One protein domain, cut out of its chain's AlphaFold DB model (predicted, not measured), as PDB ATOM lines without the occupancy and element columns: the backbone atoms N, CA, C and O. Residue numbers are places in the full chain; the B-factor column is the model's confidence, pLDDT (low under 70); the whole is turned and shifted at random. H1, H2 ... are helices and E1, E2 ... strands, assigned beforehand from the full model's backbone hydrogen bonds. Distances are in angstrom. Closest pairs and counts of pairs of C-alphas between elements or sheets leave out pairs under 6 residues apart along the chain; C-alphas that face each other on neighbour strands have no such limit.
ATOM      1  N   LEU A  33     100.618 144.795 151.877       79.19
ATOM      2  CA  LEU A  33     101.650 143.779 152.123       79.19
ATOM      3  C   LEU A  33     102.960 144.068 151.379       79.19
ATOM      4  O   LEU A  33     104.030 143.917 151.968       79.19
ATOM      5  N   GLY A  34     102.886 144.528 150.127       74.94
ATOM      6  CA  GLY A  34     104.065 144.796 149.297       74.94
ATOM      7  C   GLY A  34     104.959 145.924 149.823       74.94
ATOM      8  O   GLY A  34     106.144 145.964 149.509       74.94
ATOM      9  N   LEU A  35     104.428 146.823 150.660       73.75
ATOM     10  CA  LEU A  35     105.209 147.903 151.277       73.75
ATOM     11  C   LEU A  35     105.879 147.481 152.595       73.75
ATOM     12  O   LEU A  35     106.869 148.091 153.004       73.75
ATOM     13  N   LEU A  36     105.370 146.431 153.246       72.00
ATOM     14  CA  LEU A  36     105.867 145.929 154.534       72.00
ATOM     15  C   LEU A  36     106.881 144.794 154.383       72.00
ATOM     16  O   LEU A  36     107.773 144.625 155.217       72.00
ATOM     17  N   LEU A  37     106.732 143.992 153.334       74.25
ATOM     18  CA  LEU A  37     107.533 142.801 153.108       74.25
ATOM     19  C   LEU A  37     108.726 143.134 152.217       74.25
ATOM     20  O   LEU A  37     108.616 143.199 150.998       74.25
ATOM     21  N   LYS A  38     109.895 143.320 152.836       67.44
ATOM     22  CA  LYS A  38     111.176 143.358 152.125       67.44
ATOM     23  C   LYS A  38     111.873 142.006 152.278       67.44
ATOM     24  O   LYS A  38     111.776 141.409 153.347       67.44
ATOM     25  N   PRO A  39     112.638 141.527 151.284       65.19
ATOM     26  CA  PRO A  39     113.370 140.264 151.408       65.19
ATOM     27  C   PRO A  39     114.215 140.188 152.690       65.19
ATOM     28  O   PRO A  39     114.212 139.175 153.383       65.19
ATOM     29  N   GLN A  40     114.863 141.295 153.073       64.12
ATOM     30  CA  GLN A  40     115.673 141.351 154.290       64.12
ATOM     31  C   GLN A  40     114.853 141.171 155.575       64.12
ATOM     32  O   GLN A  40     115.381 140.609 156.535       64.12
ATOM     33  N   SER A  41     113.583 141.600 155.624       61.25
ATOM     34  CA  SER A  41     112.794 141.486 156.857       61.25
ATOM     35  C   SER A  41     112.532 140.022 157.201       61.25
ATOM     36  O   SER A  41     112.757 139.629 158.338       61.25
ATOM     37  N   ILE A  42     112.216 139.171 156.225       65.38
ATOM     38  CA  ILE A  42     112.004 137.728 156.458       65.38
ATOM     39  C   ILE A  42     113.318 136.981 156.761       65.38
ATOM     40  O   ILE A  42     113.299 135.964 157.454       65.38
ATOM     41  N   MET A  43     114.456 137.476 156.265       60.97
ATOM     42  CA  MET A  43     115.748 136.782 156.357       60.97
ATOM     43  C   MET A  43     116.589 137.128 157.588       60.97
ATOM     44  O   MET A  43     117.469 136.349 157.959       60.97
ATOM     45  N   THR A  44     116.350 138.270 158.234       52.44
ATOM     46  CA  THR A  44     117.122 138.649 159.423       52.44
ATOM     47  C   THR A  44     116.778 137.659 160.544       52.44
ATOM     48  O   THR A  44     115.680 137.721 161.089       52.44
ATOM     49  N   ASN A  45     117.703 136.734 160.846       50.25
ATOM     50  CA  ASN A  45     117.672 135.674 161.881       50.25
ATOM     51  C   ASN A  45     117.419 134.219 161.436       50.25
ATOM     52  O   ASN A  45     117.503 133.338 162.287       50.25
ATOM     53  N   ASN A  46     117.218 133.918 160.147       56.44
ATOM     54  CA  ASN A  46     117.082 132.531 159.677       56.44
ATOM     55  C   ASN A  46     118.183 132.214 158.654       56.44
ATOM     56  O   ASN A  46     118.034 132.537 157.480       56.44
ATOM     57  N   LYS A  47     119.290 131.587 159.078       66.62
ATOM     58  CA  LYS A  47     120.233 130.971 158.128       66.62
ATOM     59  C   LYS A  47     119.562 129.736 157.541       66.62
ATOM     60  O   LYS A  47     119.168 128.843 158.287       66.62
ATOM     61  N   TRP A  48     119.389 129.696 156.227       73.94
ATOM     62  CA  TRP A  48     118.784 128.539 155.577       73.94
ATOM     63  C   TRP A  48     119.835 127.442 155.503       73.94
ATOM     64  O   TRP A  48     120.897 127.641 154.913       73.94
ATOM     65  N   GLY A  49     119.556 126.292 156.106       75.31
ATOM     66  CA  GLY A  49     120.395 125.125 155.885       75.31
ATOM     67  C   GLY A  49     120.285 124.676 154.427       75.31
ATOM     68  O   GLY A  49     119.204 124.744 153.837       75.31
ATOM     69  N   LEU A  50     121.376 124.190 153.825       75.38
ATOM     70  CA  LEU A  50     121.316 123.658 152.451       75.38
ATOM     71  C   LEU A  50     120.348 122.464 152.336       75.38
ATOM     72  O   LEU A  50     119.786 122.206 151.274       75.38
ATOM     73  N   ASN A  51     120.087 121.770 153.449       73.50
ATOM     74  CA  ASN A  51     119.054 120.736 153.551       73.50
ATOM     75  C   ASN A  51     117.648 121.260 153.218       73.50
ATOM     76  O   ASN A  51     116.882 120.530 152.598       73.50
ATOM     77  N   SER A  52     117.325 122.516 153.542       72.31
ATOM     78  CA  SER A  52     116.053 123.153 153.170       72.31
ATOM     79  C   SER A  52     115.887 123.344 151.661       72.31
ATOM     80  O   SER A  52     114.779 123.624 151.214       72.31
ATOM     81  N   LEU A  53     116.969 123.201 150.885       75.56
ATOM     82  CA  LEU A  53     116.979 123.287 149.423       75.56
ATOM     83  C   LEU A  53     117.095 121.906 148.747       75.56
ATOM     84  O   LEU A  53     117.062 121.832 147.520       75.56
ATOM     85  N   ARG A  54     117.207 120.815 149.525       68.56
ATOM     86  CA  ARG A  54     117.426 119.441 149.044       68.56
ATOM     87  C   ARG A  54     116.122 118.639 148.980       68.56
ATOM     88  O   ARG A  54     115.487 118.402 149.998       68.56
ATOM     89  N   GLY A  55     115.757 118.141 147.799       55.84
ATOM     90  CA  GLY A  55     114.499 117.408 147.567       55.84
ATOM     91  C   GLY A  55     114.456 115.939 148.022       55.84
ATOM     92  O   GLY A  55     113.684 115.179 147.455       55.84
ATOM     93  N   TYR A  56     115.306 115.498 148.959       49.69
ATOM     94  CA  TYR A  56     115.369 114.075 149.362       49.69
ATOM     95  C   TYR A  56     114.319 113.681 150.412       49.69
ATOM     96  O   TYR A  56     114.055 112.499 150.594       49.69
ATOM     97  N   ASP A  57     113.724 114.658 151.090       47.72
ATOM     98  CA  ASP A  57     112.674 114.418 152.073       47.72
ATOM     99  C   ASP A  57     111.369 115.023 151.547       47.72
ATOM    100  O   ASP A  57     111.405 116.069 150.886       47.72
ATOM    101  N   ASP A  58     110.220 114.446 151.906       48.56
ATOM    102  CA  ASP A  58     108.854 114.931 151.603       48.56
ATOM    103  C   ASP A  58     108.564 116.345 152.196       48.56
ATOM    104  O   ASP A  58     107.428 116.815 152.293       48.56
ATOM    105  N   GLY A  59     109.621 117.043 152.617       51.22
ATOM    106  CA  GLY A  59     109.695 118.234 153.435       51.22
ATOM    107  C   GLY A  59     110.257 119.487 152.754       51.22
ATOM    108  O   GLY A  59     110.383 120.487 153.456       51.22
ATOM    109  N   LEU A  60     110.551 119.527 151.442       61.12
ATOM    110  CA  LEU A  60     111.045 120.773 150.811       61.12
ATOM    111  C   LEU A  60     110.012 121.914 150.895       61.12
ATOM    112  O   LEU A  60     110.327 123.015 151.350       61.12
ATOM    113  N   MET A  61     108.752 121.635 150.533       61.03
ATOM    114  CA  MET A  61     107.664 122.610 150.680       61.03
ATOM    115  C   MET A  61     107.425 122.962 152.153       61.03
ATOM    116  O   MET A  61     107.409 124.153 152.459       61.03
ATOM    117  N   PRO A  62     107.287 121.990 153.085       64.81
ATOM    118  CA  PRO A  62     107.214 122.289 154.511       64.81
ATOM    119  C   PRO A  62     108.391 123.096 155.056       64.81
ATOM    120  O   PRO A  62     108.147 123.971 155.873       64.81
ATOM    121  N   SER A  63     109.633 122.864 154.628       68.94
ATOM    122  CA  SER A  63     110.820 123.540 155.171       68.94
ATOM    123  C   SER A  63     110.920 124.984 154.689       68.94
ATOM    124  O   SER A  63     110.993 125.892 155.517       68.94
ATOM    125  N   ILE A  64     110.820 125.221 153.373       75.00
ATOM    126  CA  ILE A  64     110.804 126.580 152.809       75.00
ATOM    127  C   ILE A  64     109.607 127.349 153.372       75.00
ATOM    128  O   ILE A  64     109.761 128.461 153.878       75.00
ATOM    129  N   ARG A  65     108.416 126.736 153.370       75.56
ATOM    130  CA  ARG A  65     107.210 127.354 153.926       75.56
ATOM    131  C   ARG A  65     107.348 127.619 155.419       75.56
ATOM    132  O   ARG A  65     107.002 128.709 155.841       75.56
ATOM    133  N   SER A  66     107.859 126.685 156.221       76.50
ATOM    134  CA  SER A  66     108.029 126.888 157.667       76.50
ATOM    135  C   SER A  66     109.028 127.997 157.955       76.50
ATOM    136  O   SER A  66     108.728 128.863 158.766       76.50
ATOM    137  N   ASN A  67     110.162 128.043 157.254       77.50
ATOM    138  CA  ASN A  67     111.152 129.109 157.412       77.50
ATOM    139  C   ASN A  67     110.587 130.481 157.028       77.50
ATOM    140  O   ASN A  67     110.779 131.454 157.761       77.50
ATOM    141  N   VAL A  68     109.839 130.560 155.924       80.25
ATOM    142  CA  VAL A  68     109.139 131.790 155.531       80.25
ATOM    143  C   VAL A  68     108.087 132.164 156.568       80.25
ATOM    144  O   VAL A  68     108.041 133.312 156.990       80.25
ATOM    145  N   MET A  69     107.254 131.221 157.006       81.19
ATOM    146  CA  MET A  69     106.184 131.473 157.974       81.19
ATOM    147  C   MET A  69     106.741 131.885 159.340       81.19
ATOM    148  O   MET A  69     106.181 132.785 159.956       81.19
ATOM    149  N   LEU A  70     107.859 131.303 159.781       79.69
ATOM    150  CA  LEU A  70     108.592 131.713 160.983       79.69
ATOM    151  C   LEU A  70     109.161 133.125 160.830       79.69
ATOM    152  O   LEU A  70     108.980 133.956 161.718       79.69
ATOM    153  N   GLY A  71     109.797 133.427 159.695       79.81
ATOM    154  CA  GLY A  71     110.280 134.776 159.396       79.81
ATOM    155  C   GLY A  71     109.139 135.797 159.384       79.81
ATOM    156  O   GLY A  71     109.227 136.841 160.026       79.81
ATOM    157  N   LEU A  72     108.018 135.478 158.738       80.31
ATOM    158  CA  LEU A  72     106.813 136.305 158.751       80.31
ATOM    159  C   LEU A  72     106.249 136.465 160.164       80.31
ATOM    160  O   LEU A  72     105.885 137.573 160.544       80.31
ATOM    161  N   GLN A  73     106.195 135.393 160.954       83.12
ATOM    162  CA  GLN A  73     105.679 135.423 162.321       83.12
ATOM    163  C   GLN A  73     106.540 136.306 163.222       83.12
ATOM    164  O   GLN A  73     105.989 137.063 164.018       83.12
ATOM    165  N   ASN A  74     107.862 136.247 163.077       78.44
ATOM    166  CA  ASN A  74     108.784 137.069 163.854       78.44
ATOM    167  C   ASN A  74     108.647 138.567 163.535       78.44
ATOM    168  O   ASN A  74     108.876 139.390 164.416       78.44
ATOM    169  N   ASN A  75     108.245 138.924 162.310       77.56
ATOM    170  CA  ASN A  75     108.105 140.324 161.892       77.56
ATOM    171  C   ASN A  75     106.690 140.892 162.052       77.56
ATOM    172  O   ASN A  75     106.531 142.047 162.428       77.56
ATOM    173  N   LEU A  76     105.664 140.105 161.723       80.06
ATOM    174  CA  LEU A  76     104.266 140.548 161.665       80.06
ATOM    175  C   LEU A  76     103.413 139.993 162.812       80.06
ATOM    176  O   LEU A  76     102.317 140.483 163.057       80.06
ATOM    177  N   GLY A  77     103.885 138.967 163.521       82.62
ATOM    178  CA  GLY A  77     103.131 138.287 164.570       82.62
ATOM    179  C   GLY A  77     102.184 137.199 164.048       82.62
ATOM    180  O   GLY A  77     101.605 137.269 162.962       82.62
ATOM    181  N   LEU A  78     101.981 136.169 164.873       84.00
ATOM    182  CA  LEU A  78     101.217 134.962 164.524       84.00
ATOM    183  C   LEU A  78      99.764 135.253 164.103       84.00
ATOM    184  O   LEU A  78      99.226 134.605 163.206       84.00
ATOM    185  N   ASN A  79      99.127 136.239 164.744       80.56
ATOM    186  CA  ASN A  79      97.729 136.592 164.484       80.56
ATOM    187  C   ASN A  79      97.489 137.124 163.070       80.56
ATOM    188  O   ASN A  79      96.395 136.937 162.544       80.56
ATOM    189  N   ILE A  80      98.504 137.741 162.470       80.69
ATOM    190  CA  ILE A  80      98.458 138.238 161.097       80.69
ATOM    191  C   ILE A  80      98.775 137.095 160.133       80.69
ATOM    192  O   ILE A  80      98.019 136.832 159.199       80.69
ATOM    193  N   VAL A  81      99.850 136.354 160.406       83.00
ATOM    194  CA  VAL A  81     100.380 135.312 159.515       83.00
ATOM    195  C   VAL A  81      99.396 134.166 159.270       83.00
ATOM    196  O   VAL A  81      99.324 133.659 158.151       83.00
ATOM    197  N   LYS A  82      98.572 133.795 160.262       85.06
ATOM    198  CA  LYS A  82      97.544 132.744 160.103       85.06
ATOM    199  C   LYS A  82      96.479 133.058 159.040       85.06
ATOM    200  O   LYS A  82      95.787 132.150 158.593       85.06
ATOM    201  N   ASN A  83      96.338 134.331 158.662       88.19
ATOM    202  CA  ASN A  83      95.362 134.809 157.683       88.19
ATOM    203  C   ASN A  83      96.012 135.172 156.334       88.19
ATOM    204  O   ASN A  83      95.374 135.824 155.503       88.19
ATOM    205  N   LEU A  84      97.262 134.764 156.098       88.19
ATOM    206  CA  LEU A  84      97.956 134.920 154.820       88.19
ATOM    207  C   LEU A  84      98.001 133.585 154.066       88.19
ATOM    208  O   LEU A  84      98.118 132.517 154.670       88.19
ATOM    209  N   ARG A  85      97.945 133.645 152.732       89.62
ATOM    210  CA  ARG A  85      98.261 132.507 151.856       89.62
ATOM    211  C   ARG A  85      99.702 132.654 151.378       89.62
ATOM    212  O   ARG A  85     100.084 133.730 150.931       89.62
ATOM    213  N   VAL A  86     100.487 131.586 151.486       86.62
ATOM    214  CA  VAL A  86     101.891 131.558 151.058       86.62
ATOM    215  C   VAL A  86     102.063 130.431 150.056       86.62
ATOM    216  O   VAL A  86     101.874 129.267 150.415       86.62
ATOM    217  N   ASP A  87     102.442 130.803 148.837       87.75
ATOM    218  CA  ASP A  87     102.685 129.900 147.715       87.75
ATOM    219  C   ASP A  87     104.146 130.026 147.259       87.75
ATOM    220  O   ASP A  87     104.782 131.066 147.448       87.75
ATOM    221  N   ILE A  88     104.697 128.965 146.665       85.75
ATOM    222  CA  ILE A  88     106.105 128.904 146.248       85.75
ATOM    223  C   ILE A  88     106.169 128.484 144.777       85.75
ATOM    224  O   ILE A  88     105.532 127.506 144.374       85.75
ATOM    225  N   TYR A  89     106.950 129.221 143.990       87.62
ATOM    226  CA  TYR A  89     107.077 129.088 142.540       87.62
ATOM    227  C   TYR A  89     108.537 128.894 142.126       87.62
ATOM    228  O   TYR A  89     109.442 129.400 142.790       87.62
ATOM    229  N   TYR A  90     108.769 128.191 141.016       85.62
ATOM    230  CA  TYR A  90     110.106 128.107 140.419       85.62
ATOM    231  C   TYR A  90     110.544 129.469 139.880       85.62
ATOM    232  O   TYR A  90     109.730 130.181 139.298       85.62
ATOM    233  N   GLY A  91     111.829 129.786 140.025       88.00
ATOM    234  CA  GLY A  91     112.432 130.930 139.354       88.00
ATOM    235  C   GLY A  91     111.887 132.285 139.798       88.00
ATOM    236  O   GLY A  91     111.631 132.497 140.989       88.00
ATOM    237  N   HIS A  92     111.776 133.224 138.856       90.44
ATOM    238  CA  HIS A  92     111.343 134.598 139.124       90.44
ATOM    239  C   HIS A  92     109.862 134.771 138.816       90.44
ATOM    240  O   HIS A  92     109.419 134.589 137.683       90.44
ATOM    241  N   VAL A  93     109.112 135.192 139.833       91.62
ATOM    242  CA  VAL A  93     107.694 135.505 139.699       91.62
ATOM    243  C   VAL A  93     107.417 136.918 140.185       91.62
ATOM    244  O   VAL A  93     107.863 137.313 141.260       91.62
ATOM    245  N   ASP A  94     106.660 137.664 139.396       92.06
ATOM    246  CA  ASP A  94     106.193 139.005 139.711       92.06
ATOM    247  C   ASP A  94     104.754 139.217 139.211       92.06
ATOM    248  O   ASP A  94     104.091 138.298 138.721       92.06
ATOM    249  N   ASP A  95     104.257 140.447 139.326       90.69
ATOM    250  CA  ASP A  95     102.909 140.816 138.882       90.69
ATOM    251  C   ASP A  95     102.672 140.573 137.385       90.69
ATOM    252  O   ASP A  95     101.535 140.335 136.970       90.69
ATOM    253  N   SER A  96     103.725 140.638 136.569       93.00
ATOM    254  CA  SER A  96     103.629 140.534 135.114       93.00
ATOM    255  C   SER A  96     103.479 139.089 134.639       93.00
ATOM    256  O   SER A  96     102.838 138.842 133.612       93.00
ATOM    257  N   ASN A  97     104.036 138.128 135.381       91.38
ATOM    258  CA  ASN A  97     104.109 136.731 134.956       91.38
ATOM    259  C   ASN A  97     103.398 135.742 135.895       91.38
ATOM    260  O   ASN A  97     103.298 134.563 135.552       91.38
ATOM    261  N   PHE A  98     102.842 136.206 137.021       90.62
ATOM    262  CA  PHE A  98     102.213 135.368 138.044       90.62
ATOM    263  C   PHE A  98     101.234 134.320 137.502       90.62
ATOM    264  O   PHE A  98     101.306 133.150 137.870       90.62
ATOM    265  N   TYR A  99     100.336 134.709 136.594       86.94
ATOM    266  CA  TYR A  99      99.326 133.798 136.043       86.94
ATOM    267  C   TYR A  99      99.910 132.693 135.150       86.94
ATOM    268  O   TYR A  99      99.255 131.677 134.927       86.94
ATOM    269  N   ASN A 100     101.137 132.878 134.660       85.94
ATOM    270  CA  ASN A 100     101.876 131.891 133.874       85.94
ATOM    271  C   ASN A 100     102.824 131.051 134.745       85.94
ATOM    272  O   ASN A 100     103.354 130.038 134.276       85.94
ATOM    273  N   ALA A 101     103.050 131.463 135.995       85.94
ATOM    274  CA  ALA A 101     103.958 130.795 136.905       85.94
ATOM    275  C   ALA A 101     103.400 129.439 137.340       85.94
ATOM    276  O   ALA A 101     102.217 129.271 137.646       85.94
ATOM    277  N   LYS A 102     104.285 128.445 137.408       83.75
ATOM    278  CA  LYS A 102     103.943 127.109 137.894       83.75
ATOM    279  C   LYS A 102     104.374 126.971 139.344       83.75
ATOM    280  O   LYS A 102     105.534 127.214 139.679       83.75
ATOM    281  N   ALA A 103     103.435 126.554 140.189       81.81
ATOM    282  CA  ALA A 103     103.750 126.161 141.553       81.81
ATOM    283  C   ALA A 103     104.748 124.996 141.547       81.81
ATOM    284  O   ALA A 103     104.757 124.163 140.631       81.81
ATOM    285  N   ILE A 104     105.589 124.943 142.574       77.94
ATOM    286  CA  ILE A 104     106.596 123.893 142.688       77.94
ATOM    287  C   ILE A 104     105.913 122.535 142.915       77.94
ATOM    288  O   ILE A 104     105.297 122.309 143.953       77.94
ATOM    289  N   ASN A 105     106.014 121.632 141.930       72.44
ATOM    290  CA  ASN A 105     105.652 120.221 142.080       72.44
ATOM    291  C   ASN A 105     106.900 119.393 142.403       72.44
ATOM    292  O   ASN A 105     107.774 119.229 141.553       72.44
ATOM    293  N   PHE A 106     106.960 118.857 143.618       59.84
ATOM    294  CA  PHE A 106     108.126 118.141 144.132       59.84
ATOM    295  C   PHE A 106     108.219 116.688 143.652       59.84
ATOM    296  O   PHE A 106     109.295 116.105 143.719       59.84
ATOM    297  N   ALA A 107     107.143 116.123 143.090       62.47
ATOM    298  CA  ALA A 107     107.177 114.787 142.491       62.47
ATOM    299  C   ALA A 107     108.078 114.714 141.241       62.47
ATOM    300  O   ALA A 107     108.565 113.644 140.888       62.47
ATOM    301  N   ASP A 108     108.337 115.855 140.595       54.12
ATOM    302  CA  ASP A 108     109.210 115.950 139.419       54.12
ATOM    303  C   ASP A 108     110.707 115.860 139.788       54.12
ATOM    304  O   ASP A 108     111.552 115.660 138.915       54.12
ATOM    305  N   PHE A 109     111.053 115.997 141.074       56.91
ATOM    306  CA  PHE A 109     112.426 116.032 141.585       56.91
ATOM    307  C   PHE A 109     112.800 114.682 142.191       56.91
ATOM    308  O   PHE A 109     113.168 114.570 143.358       56.91
ATOM    309  N   THR A 110     112.713 113.623 141.392       51.84
ATOM    310  CA  THR A 110     113.187 112.317 141.845       51.84
ATOM    311  C   THR A 110     114.721 112.319 141.897       51.84
ATOM    312  O   THR A 110     115.411 112.495 140.897       51.84
ATOM    313  N   ASN A 111     115.263 112.112 143.099       49.06
ATOM    314  CA  ASN A 111     116.621 111.624 143.355       49.06
ATOM    315  C   ASN A 111     117.857 112.536 143.221       49.06
ATOM    316  O   ASN A 111     118.914 111.923 143.188       49.06
ATOM    317  N   THR A 112     117.837 113.888 143.217       54.66
ATOM    318  CA  THR A 112     119.020 114.720 143.661       54.66
ATOM    319  C   THR A 112     118.995 116.235 143.409       54.66
ATOM    320  O   THR A 112     119.899 116.914 143.893       54.66
ATOM    321  N   ASN A 113     118.020 116.823 142.719       63.81
ATOM    322  CA  ASN A 113     118.181 118.226 142.309       63.81
ATOM    323  C   ASN A 113     117.818 119.207 143.437       63.81
ATOM    324  O   ASN A 113     116.681 119.249 143.910       63.81
ATOM    325  N   TYR A 114     118.795 120.000 143.869       75.50
ATOM    326  CA  TYR A 114     118.566 121.134 144.755       75.50
ATOM    327  C   TYR A 114     117.826 122.247 144.005       75.50
ATOM    328  O   TYR A 114     118.124 122.500 142.840       75.50
ATOM    329  N   ILE A 115     116.890 122.942 144.658       81.50
ATOM    330  CA  ILE A 115     116.231 124.125 144.080       81.50
ATOM    331  C   ILE A 115     116.890 125.365 144.669       81.50
ATOM    332  O   ILE A 115     116.629 125.743 145.808       81.50
ATOM    333  N   PHE A 116     117.752 126.005 143.889       84.12
ATOM    334  CA  PHE A 116     118.518 127.164 144.337       84.12
ATOM    335  C   PHE A 116     117.853 128.495 143.979       84.12
ATOM    336  O   PHE A 116     118.222 129.512 144.554       84.12
ATOM    337  N   TRP A 117     116.876 128.513 143.069       88.25
ATOM    338  CA  TRP A 117     116.156 129.730 142.691       88.25
ATOM    339  C   TRP A 117     114.638 129.538 142.688       88.25
ATOM    340  O   TRP A 117     114.091 128.737 141.930       88.25
ATOM    341  N   PHE A 118     113.948 130.286 143.543       86.94
ATOM    342  CA  PHE A 118     112.494 130.241 143.675       86.94
ATOM    343  C   PHE A 118     111.949 131.594 144.142       86.94
ATOM    344  O   PHE A 118     112.672 132.439 144.677       86.94
ATOM    345  N   THR A 119     110.644 131.780 143.970       89.75
ATOM    346  CA  THR A 119     109.916 132.957 144.445       89.75
ATOM    347  C   THR A 119     108.802 132.540 145.390       89.75
ATOM    348  O   THR A 119     108.078 131.577 145.141       89.75
ATOM    349  N   VAL A 120     108.647 133.285 146.479       88.69
ATOM    350  CA  VAL A 120     107.573 133.105 147.451       88.69
ATOM    351  C   VAL A 120     106.532 134.199 147.253       88.69
ATOM    352  O   VAL A 120     106.831 135.382 147.420       88.69
ATOM    353  N   GLY A 121     105.313 133.800 146.896       91.00
ATOM    354  CA  GLY A 121     104.156 134.684 146.799       91.00
ATOM    355  C   GLY A 121     103.383 134.706 148.114       91.00
ATOM    356  O   GLY A 121     103.006 133.654 148.633       91.00
ATOM    357  N   ILE A 122     103.146 135.897 148.657       90.00
ATOM    358  CA  ILE A 122     102.427 136.105 149.919       90.00
ATOM    359  C   ILE A 122     101.183 136.930 149.625       90.00
ATOM    360  O   ILE A 122     101.292 138.069 149.177       90.00
ATOM    361  N   PHE A 123     100.009 136.374 149.908       91.19
ATOM    362  CA  PHE A 123      98.719 136.958 149.553       91.19
ATOM    363  C   PHE A 123      97.872 137.202 150.797       91.19
ATOM    364  O   PHE A 123      97.710 136.317 151.646       91.19
ATOM    365  N   ALA A 124      97.277 138.391 150.882       90.12
ATOM    366  CA  ALA A 124      96.213 138.642 151.837       90.12
ATOM    367  C   ALA A 124      94.991 137.774 151.503       90.12
ATOM    368  O   ALA A 124      94.578 137.679 150.348       90.12
ATOM    369  N   THR A 125      94.394 137.154 152.520       89.94
ATOM    370  CA  THR A 125      93.078 136.510 152.387       89.94
ATOM    371  C   THR A 125      91.972 137.462 152.832       89.94
ATOM    372  O   THR A 125      92.241 138.487 153.453       89.94
ATOM    373  N   GLU A 126      90.713 137.089 152.606       86.75
ATOM    374  CA  GLU A 126      89.537 137.836 153.085       86.75
ATOM    375  C   GLU A 126      89.514 138.041 154.611       86.75
ATOM    376  O   GLU A 126      88.837 138.934 155.110       86.75
ATOM    377  N   LYS A 127      90.259 137.220 155.363       87.00
ATOM    378  CA  LYS A 127      90.384 137.305 156.826       87.00
ATOM    379  C   LYS A 127      91.593 138.133 157.280       87.00
ATOM    380  O   LYS A 127      91.818 138.263 158.482       87.00
ATOM    381  N   SER A 128      92.413 138.625 156.350       84.19
ATOM    382  CA  SER A 128      93.608 139.414 156.653       84.19
ATOM    383  C   SER A 128      93.249 140.867 156.958       84.19
ATOM    384  O   SER A 128      92.358 141.448 156.346       84.19
ATOM    385  N   GLU A 129      93.984 141.484 157.882       82.44
ATOM    386  CA  GLU A 129      93.879 142.924 158.150       82.44
ATOM    387  C   GLU A 129      94.622 143.784 157.109       82.44
ATOM    388  O   GLU A 129      94.460 145.012 157.110       82.44
ATOM    389  N   PHE A 130      95.414 143.134 156.248       81.62
ATOM    390  CA  PHE A 130      96.180 143.698 155.135       81.62
ATOM    391  C   PHE A 130      95.525 143.361 153.797       81.62
ATOM    392  O   PHE A 130      94.749 142.413 153.701       81.62
ATOM    393  N   TYR A 131      95.887 144.093 152.746       84.81
ATOM    394  CA  TYR A 131      95.449 143.814 151.379       84.81
ATOM    395  C   TYR A 131      96.636 143.710 150.415       84.81
ATOM    396  O   TYR A 131      97.757 144.126 150.722       84.81
ATOM    397  N   GLY A 132      96.356 143.167 149.230       88.88
ATOM    398  CA  GLY A 132      97.340 142.975 148.170       88.88
ATOM    399  C   GLY A 132      98.190 141.726 148.373       88.88
ATOM    400  O   GLY A 132      97.789 140.767 149.045       88.88
ATOM    401  N   HIS A 133      99.366 141.744 147.764       90.25
ATOM    402  CA  HIS A 133     100.308 140.638 147.769       90.25
ATOM    403  C   HIS A 133     101.739 141.150 147.609       90.25
ATOM    404  O   HIS A 133     101.970 142.330 147.350       90.25
ATOM    405  N   SER A 134     102.697 140.253 147.809       89.25
ATOM    406  CA  SER A 134     104.114 140.512 147.581       89.25
ATOM    407  C   SER A 134     104.779 139.260 147.035       89.25
ATOM    408  O   SER A 134     104.479 138.153 147.486       89.25
ATOM    409  N   PHE A 135     105.725 139.449 146.123       89.56
ATOM    410  CA  PHE A 135     106.611 138.396 145.643       89.56
ATOM    411  C   PHE A 135     108.011 138.618 146.197       89.56
ATOM    412  O   PHE A 135     108.556 139.717 146.112       89.56
ATOM    413  N   LEU A 136     108.580 137.581 146.803       87.31
ATOM    414  CA  LEU A 136     109.919 137.614 147.376       87.31
ATOM    415  C   LEU A 136     110.776 136.564 146.689       87.31
ATOM    416  O   LEU A 136     110.530 135.365 146.818       87.31
ATOM    417  N   GLN A 137     111.768 137.032 145.944       87.06
ATOM    418  CA  GLN A 137     112.661 136.185 145.172       87.06
ATOM    419  C   GLN A 137     113.884 135.777 145.994       87.06
ATOM    420  O   GLN A 137     114.504 136.603 146.667       87.06
ATOM    421  N   PHE A 138     114.262 134.510 145.864       85.12
ATOM    422  CA  PHE A 138     115.450 133.928 146.470       85.12
ATOM    423  C   PHE A 138     116.244 133.204 145.387       85.12
ATOM    424  O   PHE A 138     115.788 132.196 144.857       85.12
ATOM    425  N   ASP A 139     117.419 133.727 145.039       88.94
ATOM    426  CA  ASP A 139     118.328 133.125 144.060       88.94
ATOM    427  C   ASP A 139     119.683 132.832 144.713       88.94
ATOM    428  O   ASP A 139     120.604 133.652 144.712       88.94
ATOM    429  N   TYR A 140     119.777 131.637 145.285       88.00
ATOM    430  CA  TYR A 140     120.974 131.088 145.905       88.00
ATOM    431  C   TYR A 140     121.888 130.372 144.918       88.00
ATOM    432  O   TYR A 140     122.873 129.786 145.351       88.00
TER     433      TYR A 140
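Overview. This is residues 33 to 140 of the 382 residues of an uncharacterized protein of Spiroplasma melliferum KC3 (UniProt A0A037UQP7). A small sheet of three strands has one long helix, H4, lying slantwise over one face, with four short helices, H1, H2, H3 and H5, around that helix and the sheet's rim. The long link between E1 and E2, residues 91 to 116, loops past the opposite face, which has no named helix, and then beyond one end of the sheet. The printed part has 108 residues, with five named helices and three named strands in the order H1 H2 H3 H4 H5 E1 E2 E3; the sheet runs E1 E2 E3, antiparallel, and the class is mixed, helices and strands. The whole is compact, with a radius of gyration of the C-alphas of 13.7 A and spans of 41 by 31 by 22 A.

Along the chain. Begin with the sheet: find C-alpha 84 at (97.956, 134.920, 154.820), where E1, residues 84 to 90, begins its 20.0 A. E2, residues 117 to 124, runs 23.7 A, and E3, residues 133 to 139, runs 19.9 A to C-alpha 139 at (118.328, 133.125, 144.060). Then find C-alpha 60 at (111.045, 120.773, 150.811); from there H4, residues 60 to 76, runs 23.6 A. The short helices are H1, residues 33 to 36, 5.3 A; H2, residues 39 to 43, 6.5 A; H3, residues 50 to 53, 5.3 A; and H5, residues 78 to 81, 5.1 A.

Arrangement. E1, E2 and E3 form a meander, each strand the antiparallel neighbour of the one before. In the hairpin E1 and E2, at 157 degrees, look for N 87 and O 121, 2.9 A apart and within hydrogen-bond range. In the hairpin E2 and E3, at 166 degrees, N 120 and O 136 are within hydrogen-bond range at 2.8 A. H4 is on the sheet, over E1 and E2, at a height over the sheet of 9.5 A, making two layers, a helix on one face of a sheet. On the local plane it stands at 48 degrees to E2, slantwise to the strands; its closest C-alphas to E1 are those of Arg 65 and Val 86, 7.4 A apart. H4 is also the hub, the helix that touches most others. Its residues 68 to 75 touch H2, closest at the C-alphas of Ile 42 and Gly 71, 4.5 A. Its residues 60 to 64 touch H3, closest at Ser 52 and Ser 63, C-alphas 5.6 A apart. Its residues 69 to 73 touch H5, closest at Gln 73 and Val 81, C-alphas 6.0 A apart. H1 is on the same face as H4, over E3, at a height over the sheet of 7.4 A, but H1 and H4 are apart. H2 only grazes the sheet with residues 39 to 42, and H3 and H5 are not on it. In H2 and H4 every O i to N i+4 pair is within hydrogen-bond range; H1, H3 and H5 are too short for such a pair.

Size, cuts and confidence. The two C-alphas farthest apart are those of Asn 111 and Glu 129, at 41.4 A. The printed part has no cut, and the one long link is E1 to E2, with 26 residues. Mean pLDDT of the printed part is 77.1; look for values under 70 at residues 38 to 47, 54 to 63 and 106 to 113.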